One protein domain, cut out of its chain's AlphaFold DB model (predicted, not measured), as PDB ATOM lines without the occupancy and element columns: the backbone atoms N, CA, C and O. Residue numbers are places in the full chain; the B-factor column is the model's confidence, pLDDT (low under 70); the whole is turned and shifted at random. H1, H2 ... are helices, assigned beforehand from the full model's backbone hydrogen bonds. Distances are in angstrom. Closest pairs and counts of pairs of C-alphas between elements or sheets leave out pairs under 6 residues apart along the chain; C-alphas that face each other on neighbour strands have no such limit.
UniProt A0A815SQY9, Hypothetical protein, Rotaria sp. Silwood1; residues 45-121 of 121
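What this domain is: This is residues 45 to 121 of the 121 residues of the protein "Hypothetical protein" of Rotaria sp. Silwood1 (UniProt A0A815SQY9). Long helix H1 is the base of an open arch: after a turn at H2 the chain folds back, H3 and H4 making the two slopes of the arch over H1, and H5 runs on past the first residues of H1 and sticks out beyond that end. The class is all helix: 77 printed residues with five named helices. It is loose, radius of gyration of the C-alphas 16.1 A, and spans 50 by 26 by 15 A.

How they stand to each other: H1, residues 49 to 67, touches H3, residues 76 to 90, with residues 57 to 65 alone, at a steep tilt of 56 degrees; C-alphas 61 and 82 are closest, 5.9 A. H4, residues 94 to 102, only just touches H1, only at their ends, with 3 C-alpha pairs within 8 A, closest 49 and 100, 6.4 A. H2, residues 71 to 74, and H5, residues 104 to 113, touch no helix. Every O i to N i+4 pair in H1, H3, H4 and H5 is within hydrogen-bond range.

Where its parts are: H1, 28.0 A long, begins at C-alpha 49, (-57.017, -36.266, -26.031); H5 ends at C-alpha 113, (-67.381, -24.574, -36.707).

The domain as a whole: The links are tight; no printed residue is under 70 in pLDDT.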
ATOM      1  N   PRO A  45     -60.857 -39.118 -33.785       83.06
ATOM      2  CA  PRO A  45     -59.581 -39.094 -33.068       83.06
ATOM      3  C   PRO A  45     -59.184 -37.674 -32.630       83.06
ATOM      4  O   PRO A  45     -58.569 -37.518 -31.583       83.06
ATOM      5  N   ASP A  46     -59.632 -36.642 -33.352       82.25
ATOM      6  CA  ASP A  46     -59.439 -35.218 -33.033       82.25
ATOM      7  C   ASP A  46     -60.126 -34.788 -31.720       82.25
ATOM      8  O   ASP A  46     -59.741 -33.812 -31.065       82.25
ATOM      9  N   LEU A  47     -61.124 -35.560 -31.283       85.19
ATOM     10  CA  LEU A  47     -61.761 -35.414 -29.978       85.19
ATOM     11  C   LEU A  47     -61.141 -36.311 -28.902       85.19
ATOM     12  O   LEU A  47     -61.470 -36.130 -27.735       85.19
ATOM     13  N   ASN A  48     -60.245 -37.248 -29.227       84.19
ATOM     14  CA  ASN A  48     -59.579 -38.094 -28.236       84.19
ATOM     15  C   ASN A  48     -58.250 -37.473 -27.794       84.19
ATOM     16  O   ASN A  48     -57.227 -37.600 -28.461       84.19
ATOM     17  N   VAL A  49     -58.235 -36.857 -26.613       80.81
ATOM     18  CA  VAL A  49     -57.017 -36.266 -26.031       80.81
ATOM     19  C   VAL A  49     -55.885 -37.296 -25.895       80.81
ATOM     20  O   VAL A  49     -54.711 -36.943 -26.012       80.81
ATOM     21  N   THR A  50     -56.224 -38.578 -25.734       77.50
ATOM     22  CA  THR A  50     -55.248 -39.668 -25.612       77.50
ATOM     23  C   THR A  50     -54.415 -39.861 -26.886       77.50
ATOM     24  O   THR A  50     -53.235 -40.201 -26.793       77.50
ATOM     25  N   GLU A  51     -54.969 -39.583 -28.072       76.31
ATOM     26  CA  GLU A  51     -54.227 -39.660 -29.346       76.31
ATOM     27  C   GLU A  51     -53.084 -38.632 -29.391       76.31
ATOM     28  O   GLU A  51     -51.995 -38.900 -29.907       76.31
ATOM     29  N   HIS A  52     -53.282 -37.472 -28.758       80.44
ATOM     30  CA  HIS A  52     -52.239 -36.455 -28.635       80.44
ATOM     31  C   HIS A  52     -51.134 -36.887 -27.688       80.44
ATOM     32  O   HIS A  52     -49.961 -36.770 -28.038       80.44
ATOM     33  N   SER A  53     -51.486 -37.435 -26.520       85.25
ATOM     34  CA  SER A  53     -50.472 -38.002 -25.628       85.25
ATOM     35  C   SER A  53     -49.720 -39.156 -26.294       85.25
ATOM     36  O   SER A  53     -48.506 -39.243 -26.148       85.25
ATOM     37  N   GLY A  54     -50.397 -39.989 -27.094       87.69
ATOM     38  CA  GLY A  54     -49.764 -41.061 -27.864       87.69
ATOM     39  C   GLY A  54     -48.755 -40.538 -28.888       87.69
ATOM     40  O   GLY A  54     -47.664 -41.091 -29.009       87.69
ATOM     41  N   THR A  55     -49.080 -39.437 -29.570       88.88
ATOM     42  CA  THR A  55     -48.164 -38.766 -30.507       88.88
ATOM     43  C   THR A  55     -46.934 -38.210 -29.786       88.88
ATOM     44  O   THR A  55     -45.814 -38.457 -30.222       88.88
ATOM     45  N   ILE A  56     -47.117 -37.552 -28.637       90.56
ATOM     46  CA  ILE A  56     -46.009 -37.034 -27.816       90.56
ATOM     47  C   ILE A  56     -45.100 -38.173 -27.340       90.56
ATOM     48  O   ILE A  56     -43.884 -38.098 -27.498       90.56
ATOM     49  N   ILE A  57     -45.685 -39.252 -26.806       93.25
ATOM     50  CA  ILE A  57     -44.931 -40.435 -26.367       93.25
ATOM     51  C   ILE A  57     -44.129 -41.004 -27.535       93.25
ATOM     52  O   ILE A  57     -42.942 -41.283 -27.384       93.25
ATOM     53  N   LYS A  58     -44.760 -41.167 -28.702       94.62
ATOM     54  CA  LYS A  58     -44.097 -41.685 -29.899       94.62
ATOM     55  C   LYS A  58     -42.901 -40.816 -30.291       94.62
ATOM     56  O   LYS A  58     -41.824 -41.369 -30.495       94.62
ATOM     57  N   ASP A  59     -43.074 -39.499 -30.370       95.19
ATOM     58  CA  ASP A  59     -42.018 -38.575 -30.791       95.19
ATOM     59  C   ASP A  59     -40.827 -38.589 -29.816       95.19
ATOM     60  O   ASP A  59     -39.667 -38.608 -30.235       95.19
ATOM     61  N   GLU A  60     -41.087 -38.629 -28.506       94.75
ATOM     62  CA  GLU A  60     -40.033 -38.705 -27.487       94.75
ATOM     63  C   GLU A  60     -39.314 -40.061 -27.485       94.75
ATOM     64  O   GLU A  60     -38.081 -40.120 -27.390       94.75
ATOM     65  N   VAL A  61     -40.054 -41.161 -27.657       95.62
ATOM     66  CA  VAL A  61     -39.464 -42.498 -27.811       95.62
ATOM     67  C   VAL A  61     -38.620 -42.561 -29.082       95.62
ATOM     68  O   VAL A  61     -37.501 -43.064 -29.042       95.62
ATOM     69  N   GLU A  62     -39.095 -42.011 -30.200       95.12
ATOM     70  CA  GLU A  62     -38.354 -41.986 -31.463       95.12
ATOM     71  C   GLU A  62     -37.031 -41.221 -31.326       95.12
ATOM     72  O   GLU A  62     -35.987 -41.731 -31.738       95.12
ATOM     73  N   LYS A  63     -37.025 -40.055 -30.664       95.00
ATOM     74  CA  LYS A  63     -35.790 -39.304 -30.369       95.00
ATOM     75  C   LYS A  63     -34.782 -40.132 -29.569       95.00
ATOM     76  O   LYS A  63     -33.590 -40.109 -29.883       95.00
ATOM     77  N   LYS A  64     -35.243 -40.879 -28.561       94.06
ATOM     78  CA  LYS A  64     -34.392 -41.776 -27.758       94.06
ATOM     79  C   LYS A  64     -33.863 -42.953 -28.571       94.06
ATOM     80  O   LYS A  64     -32.675 -43.259 -28.522       94.06
ATOM     81  N   MET A  65     -34.708 -43.566 -29.393       94.12
ATOM     82  CA  MET A  65     -34.285 -44.636 -30.297       94.12
ATOM     83  C   MET A  65     -33.238 -44.129 -31.296       94.12
ATOM     84  O   MET A  65     -32.252 -44.808 -31.560       94.12
ATOM     85  N   LEU A  66     -33.392 -42.913 -31.825       92.81
ATOM     86  CA  LEU A  66     -32.428 -42.310 -32.748       92.81
ATOM     87  C   LEU A  66     -31.090 -41.937 -32.092       92.81
ATOM     88  O   LEU A  66     -30.084 -41.859 -32.805       92.81
ATOM     89  N   SER A  67     -31.048 -41.746 -30.771       92.31
ATOM     90  CA  SER A  67     -29.816 -41.471 -30.020       92.31
ATOM     91  C   SER A  67     -29.124 -42.732 -29.484       92.31
ATOM     92  O   SER A  67     -27.922 -42.687 -29.227       92.31
ATOM     93  N   GLU A  68     -29.824 -43.870 -29.401       93.06
ATOM     94  CA  GLU A  68     -29.280 -45.145 -28.916       93.06
ATOM     95  C   GLU A  68     -28.154 -45.679 -29.825       93.06
ATOM     96  O   GLU A  68     -28.402 -45.972 -30.998       93.06
ATOM     97  N   PRO A  69     -26.908 -45.836 -29.360       89.31
ATOM     98  CA  PRO A  69     -25.817 -46.287 -30.216       89.31
ATOM     99  C   PRO A  69     -25.893 -47.788 -30.541       89.31
ATOM    100  O   PRO A  69     -26.261 -48.617 -29.716       89.31
ATOM    101  N   GLY A  70     -25.430 -48.161 -31.735       90.12
ATOM    102  CA  GLY A  70     -25.195 -49.560 -32.099       90.12
ATOM    103  C   GLY A  70     -26.448 -50.372 -32.448       90.12
ATOM    104  O   GLY A  70     -27.530 -49.846 -32.692       90.12
ATOM    105  N   LEU A  71     -26.265 -51.692 -32.534       85.62
ATOM    106  CA  LEU A  71     -27.295 -52.632 -32.997       85.62
ATOM    107  C   LEU A  71     -28.398 -52.887 -31.956       85.62
ATOM    108  O   LEU A  71     -29.485 -53.325 -32.326       85.62
ATOM    109  N   SER A  72     -28.144 -52.585 -30.677       85.56
ATOM    110  CA  SER A  72     -29.126 -52.692 -29.588       85.56
ATOM    111  C   SER A  72     -30.338 -51.787 -29.797       85.56
ATOM    112  O   SER A  72     -31.415 -52.102 -29.293       85.56
ATOM    113  N   ARG A  73     -30.200 -50.718 -30.590       88.31
ATOM    114  CA  ARG A  73     -31.294 -49.831 -31.001       88.31
ATOM    115  C   ARG A  73     -32.500 -50.579 -31.565       88.31
ATOM    116  O   ARG A  73     -33.618 -50.135 -31.375       88.31
ATOM    117  N   TYR A  74     -32.304 -51.697 -32.260       86.88
ATOM    118  CA  TYR A  74     -33.401 -52.422 -32.914       86.88
ATOM    119  C   TYR A  74     -34.009 -53.532 -32.048       86.88
ATOM    120  O   TYR A  74     -34.823 -54.314 -32.536       86.88
ATOM    121  N   LEU A  75     -33.606 -53.635 -30.778       93.75
ATOM    122  CA  LEU A  75     -34.141 -54.629 -29.856       93.75
ATOM    123  C   LEU A  75     -35.446 -54.147 -29.222       93.75
ATOM    124  O   LEU A  75     -35.576 -52.993 -28.812       93.75
ATOM    125  N   GLU A  76     -36.387 -55.073 -29.065       95.25
ATOM    126  CA  GLU A  76     -37.659 -54.827 -28.381       95.25
ATOM    127  C   GLU A  76     -37.454 -54.353 -26.932       95.25
ATOM    128  O   GLU A  76     -38.141 -53.449 -26.467       95.25
ATOM    129  N   GLU A  77     -36.467 -54.908 -26.227       95.38
ATOM    130  CA  GLU A  77     -36.161 -54.530 -24.840       95.38
ATOM    131  C   GLU A  77     -35.665 -53.082 -24.716       95.38
ATOM    132  O   GLU A  77     -36.008 -52.376 -23.763       95.38
ATOM    133  N   THR A  78     -34.926 -52.600 -25.714       94.62
ATOM    134  CA  THR A  78     -34.507 -51.197 -25.800       94.62
ATOM    135  C   THR A  78     -35.717 -50.288 -25.999       94.62
ATOM    136  O   THR A  78     -35.861 -49.290 -25.294       94.62
ATOM    137  N   LEU A  79     -36.640 -50.669 -26.892       95.44
ATOM    138  CA  LEU A  79     -37.891 -49.940 -27.103       95.44
ATOM    139  C   LEU A  79     -38.724 -49.870 -25.814       95.44
ATOM    140  O   LEU A  79     -39.154 -48.785 -25.427       95.44
ATOM    141  N   LYS A  80     -38.916 -50.998 -25.119       96.44
ATOM    142  CA  LYS A  80     -39.642 -51.042 -23.836       96.44
ATOM    143  C   LYS A  80     -39.003 -50.136 -22.788       96.44
ATOM    144  O   LYS A  80     -39.715 -49.405 -22.106       96.44
ATOM    145  N   THR A  81     -37.675 -50.163 -22.681       96.38
ATOM    146  CA  THR A  81     -36.930 -49.324 -21.732       96.38
ATOM    147  C   THR A  81     -37.161 -47.839 -22.010       96.38
ATOM    148  O   THR A  81     -37.468 -47.087 -21.087       96.38
ATOM    149  N   HIS A  82     -37.097 -47.422 -23.278       96.00
ATOM    150  CA  HIS A  82     -37.335 -46.027 -23.658       96.00
ATOM    151  C   HIS A  82     -38.790 -45.597 -23.474       96.00
ATOM    152  O   HIS A  82     -39.023 -44.483 -23.014       96.00
ATOM    153  N   ILE A  83     -39.764 -46.473 -23.756       96.19
ATOM    154  CA  ILE A  83     -41.182 -46.210 -23.462       96.19
ATOM    155  C   ILE A  83     -41.376 -45.964 -21.962       96.19
ATOM    156  O   ILE A  83     -41.986 -44.968 -21.583       96.19
ATOM    157  N   LEU A  84     -40.841 -46.838 -21.104       96.62
ATOM    158  CA  LEU A  84     -40.962 -46.694 -19.651       96.62
ATOM    159  C   LEU A  84     -40.307 -45.408 -19.139       96.62
ATOM    160  O   LEU A  84     -40.874 -44.743 -18.275       96.62
ATOM    161  N   ASP A  85     -39.143 -45.041 -19.676       95.81
ATOM    162  CA  ASP A  85     -38.461 -43.801 -19.302       95.81
ATOM    163  C   ASP A  85     -39.263 -42.555 -19.711       95.81
ATOM    164  O   ASP A  85     -39.438 -41.642 -18.906       95.81
ATOM    165  N   VAL A  86     -39.819 -42.527 -20.928       94.94
ATOM    166  CA  VAL A  86     -40.695 -41.432 -21.383       94.94
ATOM    167  C   VAL A  86     -41.933 -41.318 -20.499       94.94
ATOM    168  O   VAL A  86     -42.221 -40.232 -20.005       94.94
ATOM    169  N   LEU A  87     -42.624 -42.431 -20.234       93.81
ATOM    170  CA  LEU A  87     -43.809 -42.443 -19.372       93.81
ATOM    171  C   LEU A  87     -43.495 -41.943 -17.957       93.81
ATOM    172  O   LEU A  87     -44.263 -41.165 -17.398       93.81
ATOM    173  N   LYS A  88     -42.349 -42.342 -17.398       94.50
ATOM    174  CA  LYS A  88     -41.907 -41.892 -16.075       94.50
ATOM    175  C   LYS A  88     -41.601 -40.395 -16.037       94.50
ATOM    176  O   LYS A  88     -41.916 -39.737 -15.054       94.50
ATOM    177  N   ASN A  89     -41.011 -39.848 -17.098       90.81
ATOM    178  CA  ASN A  89     -40.765 -38.406 -17.190       90.81
ATOM    179  C   ASN A  89     -42.075 -37.617 -17.338       90.81
ATOM    180  O   ASN A  89     -42.202 -36.529 -16.780       90.81
ATOM    181  N   MET A  90     -43.057 -38.180 -18.047       90.50
ATOM    182  CA  MET A  90     -44.378 -37.571 -18.208       90.50
ATOM    183  C   MET A  90     -45.228 -37.632 -16.937       90.50
ATOM    184  O   MET A  90     -46.074 -36.768 -16.766       90.50
ATOM    185  N   GLU A  91     -45.017 -38.600 -16.037       88.31
ATOM    186  CA  GLU A  91     -45.815 -38.784 -14.807       88.31
ATOM    187  C   GLU A  91     -45.955 -37.496 -13.979       88.31
ATOM    188  O   GLU A  91     -46.993 -37.252 -13.369       88.31
ATOM    189  N   THR A  92     -44.920 -36.654 -13.980       86.62
ATOM    190  CA  THR A  92     -44.892 -35.389 -13.235       86.62
ATOM    191  C   THR A  92     -45.189 -34.152 -14.084       86.62
ATOM    192  O   THR A  92     -45.160 -33.038 -13.558       86.62
ATOM    193  N   ASP A  93     -45.461 -34.315 -15.379       87.38
ATOM    194  CA  ASP A  93     -45.744 -33.219 -16.309       87.38
ATOM    195  C   ASP A  93     -47.223 -32.804 -16.237       87.38
ATOM    196  O   ASP A  93     -48.030 -33.029 -17.143       87.38
ATOM    197  N   ASN A  94     -47.595 -32.221 -15.095       87.38
ATOM    198  CA  ASN A  94     -48.958 -31.748 -14.857       87.38
ATOM    199  C   ASN A  94     -49.378 -30.702 -15.896       87.38
ATOM    200  O   ASN A  94     -50.519 -30.732 -16.353       87.38
ATOM    201  N   ASP A  95     -48.461 -29.823 -16.307       88.31
ATOM    202  CA  ASP A  95     -48.736 -28.753 -17.268       88.31
ATOM    203  C   ASP A  95     -49.150 -29.324 -18.630       88.31
ATOM    204  O   ASP A  95     -50.099 -28.827 -19.251       88.31
ATOM    205  N   LEU A  96     -48.490 -30.395 -19.088       87.44
ATOM    206  CA  LEU A  96     -48.874 -31.094 -20.308       87.44
ATOM    207  C   LEU A  96     -50.298 -31.650 -20.213       87.44
ATOM    208  O   LEU A  96     -51.123 -31.386 -21.094       87.44
ATOM    209  N   PHE A  97     -50.604 -32.407 -19.157       87.19
ATOM    210  CA  PHE A  97     -51.923 -33.024 -19.002       87.19
ATOM    211  C   PHE A  97     -53.030 -31.986 -18.802       87.19
ATOM    212  O   PHE A  97     -54.094 -32.100 -19.415       87.19
ATOM    213  N   GLU A  98     -52.781 -30.940 -18.014       88.88
ATOM    214  CA  GLU A  98     -53.714 -29.830 -17.833       88.88
ATOM    215  C   GLU A  98     -53.968 -29.102 -19.153       88.88
ATOM    216  O   GLU A  98     -55.124 -28.846 -19.491       88.88
ATOM    217  N   THR A  99     -52.928 -28.829 -19.945       88.12
ATOM    218  CA  THR A  99     -53.065 -28.183 -21.260       88.12
ATOM    219  C   THR A  99     -53.889 -29.041 -22.216       88.12
ATOM    220  O   THR A  99     -54.804 -28.547 -22.884       88.12
ATOM    221  N   LEU A 100     -53.602 -30.342 -22.258       86.62
ATOM    222  CA  LEU A 100     -54.320 -31.307 -23.079       86.62
ATOM    223  C   LEU A 100     -55.809 -31.365 -22.705       86.62
ATOM    224  O   LEU A 100     -56.664 -31.237 -23.587       86.62
ATOM    225  N   LEU A 101     -56.136 -31.465 -21.415       87.06
ATOM    226  CA  LEU A 101     -57.519 -31.481 -20.930       87.06
ATOM    227  C   LEU A 101     -58.227 -30.135 -21.146       87.06
ATOM    228  O   LEU A 101     -59.356 -30.096 -21.641       87.06
ATOM    229  N   CYS A 102     -57.560 -29.015 -20.860       88.94
ATOM    230  CA  CYS A 102     -58.114 -27.674 -21.054       88.94
ATOM    231  C   CYS A 102     -58.345 -27.327 -22.535       88.94
ATOM    232  O   CYS A 102     -59.141 -26.435 -22.834       88.94
ATOM    233  N   SER A 103     -57.710 -28.044 -23.472       89.00
ATOM    234  CA  SER A 103     -57.962 -27.904 -24.914       89.00
ATOM    235  C   SER A 103     -59.290 -28.530 -25.372       89.00
ATOM    236  O   SER A 103     -59.765 -28.258 -26.476       89.00
ATOM    237  N   TYR A 104     -59.946 -29.347 -24.541       89.38
ATOM    238  CA  TYR A 104     -61.158 -30.068 -24.940       89.38
ATOM    239  C   TYR A 104     -62.296 -29.160 -25.445       89.38
ATOM    240  O   TYR A 104     -62.836 -29.399 -26.530       89.38
ATOM    241  N   PRO A 105     -62.643 -28.055 -24.753       91.88
ATOM    242  CA  PRO A 105     -63.699 -27.164 -25.222       91.88
ATOM    243  C   PRO A 105     -63.373 -26.455 -26.544       91.88
ATOM    244  O   PRO A 105     -64.297 -26.096 -27.278       91.88
ATOM    245  N   SER A 106     -62.095 -26.205 -26.857       91.38
ATOM    246  CA  SER A 106     -61.714 -25.589 -28.133       91.38
ATOM    247  C   SER A 106     -61.785 -26.584 -29.293       91.38
ATOM    248  O   SER A 106     -62.223 -26.187 -30.373       91.38
ATOM    249  N   ARG A 107     -61.486 -27.868 -29.061       91.19
ATOM    250  CA  ARG A 107     -61.702 -28.964 -30.029       91.19
ATOM    251  C   ARG A 107     -63.171 -29.099 -30.413       91.19
ATOM    252  O   ARG A 107     -63.518 -29.040 -31.589       91.19
ATOM    253  N   LEU A 108     -64.059 -29.148 -29.415       90.69
ATOM    254  CA  LEU A 108     -65.509 -29.188 -29.647       90.69
ATOM    255  C   LEU A 108     -65.995 -27.976 -30.455       90.69
ATOM    256  O   LEU A 108     -66.830 -28.110 -31.353       90.69
ATOM    257  N   ARG A 109     -65.461 -26.781 -30.167       92.69
ATOM    258  CA  ARG A 109     -65.754 -25.571 -30.951       92.69
ATOM    259  C   ARG A 109     -65.254 -25.682 -32.390       92.69
ATOM    260  O   ARG A 109     -65.978 -25.263 -33.288       92.69
ATOM    261  N   ALA A 110     -64.069 -26.243 -32.619       91.94
ATOM    262  CA  ALA A 110     -63.528 -26.439 -33.961       91.94
ATOM    263  C   ALA A 110     -64.398 -27.397 -34.786       91.94
ATOM    264  O   ALA A 110     -64.816 -27.034 -35.882       91.94
ATOM    265  N   VAL A 111     -64.787 -28.544 -34.221       91.88
ATOM    266  CA  VAL A 111     -65.712 -29.493 -34.869       91.88
ATOM    267  C   VAL A 111     -67.069 -28.843 -35.153       91.88
ATOM    268  O   VAL A 111     -67.618 -28.993 -36.248       91.88
ATOM    269  N   LYS A 112     -67.605 -28.059 -34.207       92.19
ATOM    270  CA  LYS A 112     -68.846 -27.296 -34.414       92.19
ATOM    271  C   LYS A 112     -68.714 -26.313 -35.582       92.19
ATOM    272  O   LYS A 112     -69.589 -26.283 -36.442       92.19
ATOM    273  N   ASN A 113     -67.634 -25.538 -35.632       93.00
ATOM    274  CA  ASN A 113     -67.381 -24.574 -36.707       93.00
ATOM    275  C   ASN A 113     -67.168 -25.268 -38.064       93.00
ATOM    276  O   ASN A 113     -67.553 -24.729 -39.100       93.00
ATOM    277  N   ALA A 114     -66.623 -26.486 -38.053       92.56
ATOM    278  CA  ALA A 114     -66.460 -27.342 -39.221       92.56
ATOM    279  C   ALA A 114     -67.748 -28.098 -39.616       92.56
ATOM    280  O   ALA A 114     -67.725 -28.901 -40.549       92.56
ATOM    281  N   ASN A 115     -68.877 -27.857 -38.935       91.62
ATOM    282  CA  ASN A 115     -70.148 -28.565 -39.129       91.62
ATOM    283  C   ASN A 115     -70.004 -30.098 -39.030       91.62
ATOM    284  O   ASN A 115     -70.564 -30.837 -39.840       91.62
ATOM    285  N   GLY A 116     -69.218 -30.575 -38.059       86.62
ATOM    286  CA  GLY A 116     -68.981 -32.003 -37.815       86.62
ATOM    287  C   GLY A 116     -67.941 -32.650 -38.735       86.62
ATOM    288  O   GLY A 116     -67.804 -33.870 -38.723       86.62
ATOM    289  N   ARG A 117     -67.227 -31.863 -39.549       87.69
ATOM    290  CA  ARG A 117     -66.070 -32.336 -40.327       87.69
ATOM    291  C   ARG A 117     -64.805 -32.348 -39.464       87.69
ATOM    292  O   ARG A 117     -64.802 -31.797 -38.365       87.69
ATOM    293  N   HIS A 118     -63.750 -32.964 -39.997       86.12
ATOM    294  CA  HIS A 118     -62.432 -33.023 -39.367       86.12
ATOM    295  C   HIS A 118     -61.939 -31.626 -38.966       86.12
ATOM    296  O   HIS A 118     -62.097 -30.670 -39.732       86.12
ATOM    297  N   SER A 119     -61.377 -31.533 -37.763       84.31
ATOM    298  CA  SER A 119     -60.711 -30.335 -37.256       84.31
ATOM    299  C   SER A 119     -59.188 -30.482 -37.313       84.31
ATOM    300  O   SER A 119     -58.689 -31.593 -37.414       84.31
ATOM    301  N   ASP A 120     -58.451 -29.369 -37.241       79.31
ATOM    302  CA  ASP A 120     -56.973 -29.360 -37.266       79.31
ATOM    303  C   ASP A 120     -56.329 -29.827 -35.942       79.31
ATOM    304  O   ASP A 120     -55.142 -29.585 -35.708       79.31
ATOM    305  N   TYR A 121     -57.123 -30.420 -35.047       73.56
ATOM    306  CA  TYR A 121     -56.631 -31.066 -33.836       73.56
ATOM    307  C   TYR A 121     -56.240 -32.505 -34.156       73.56
ATOM    308  O   TYR A 121     -57.062 -33.237 -34.745       73.56
TER     309      TYR A 121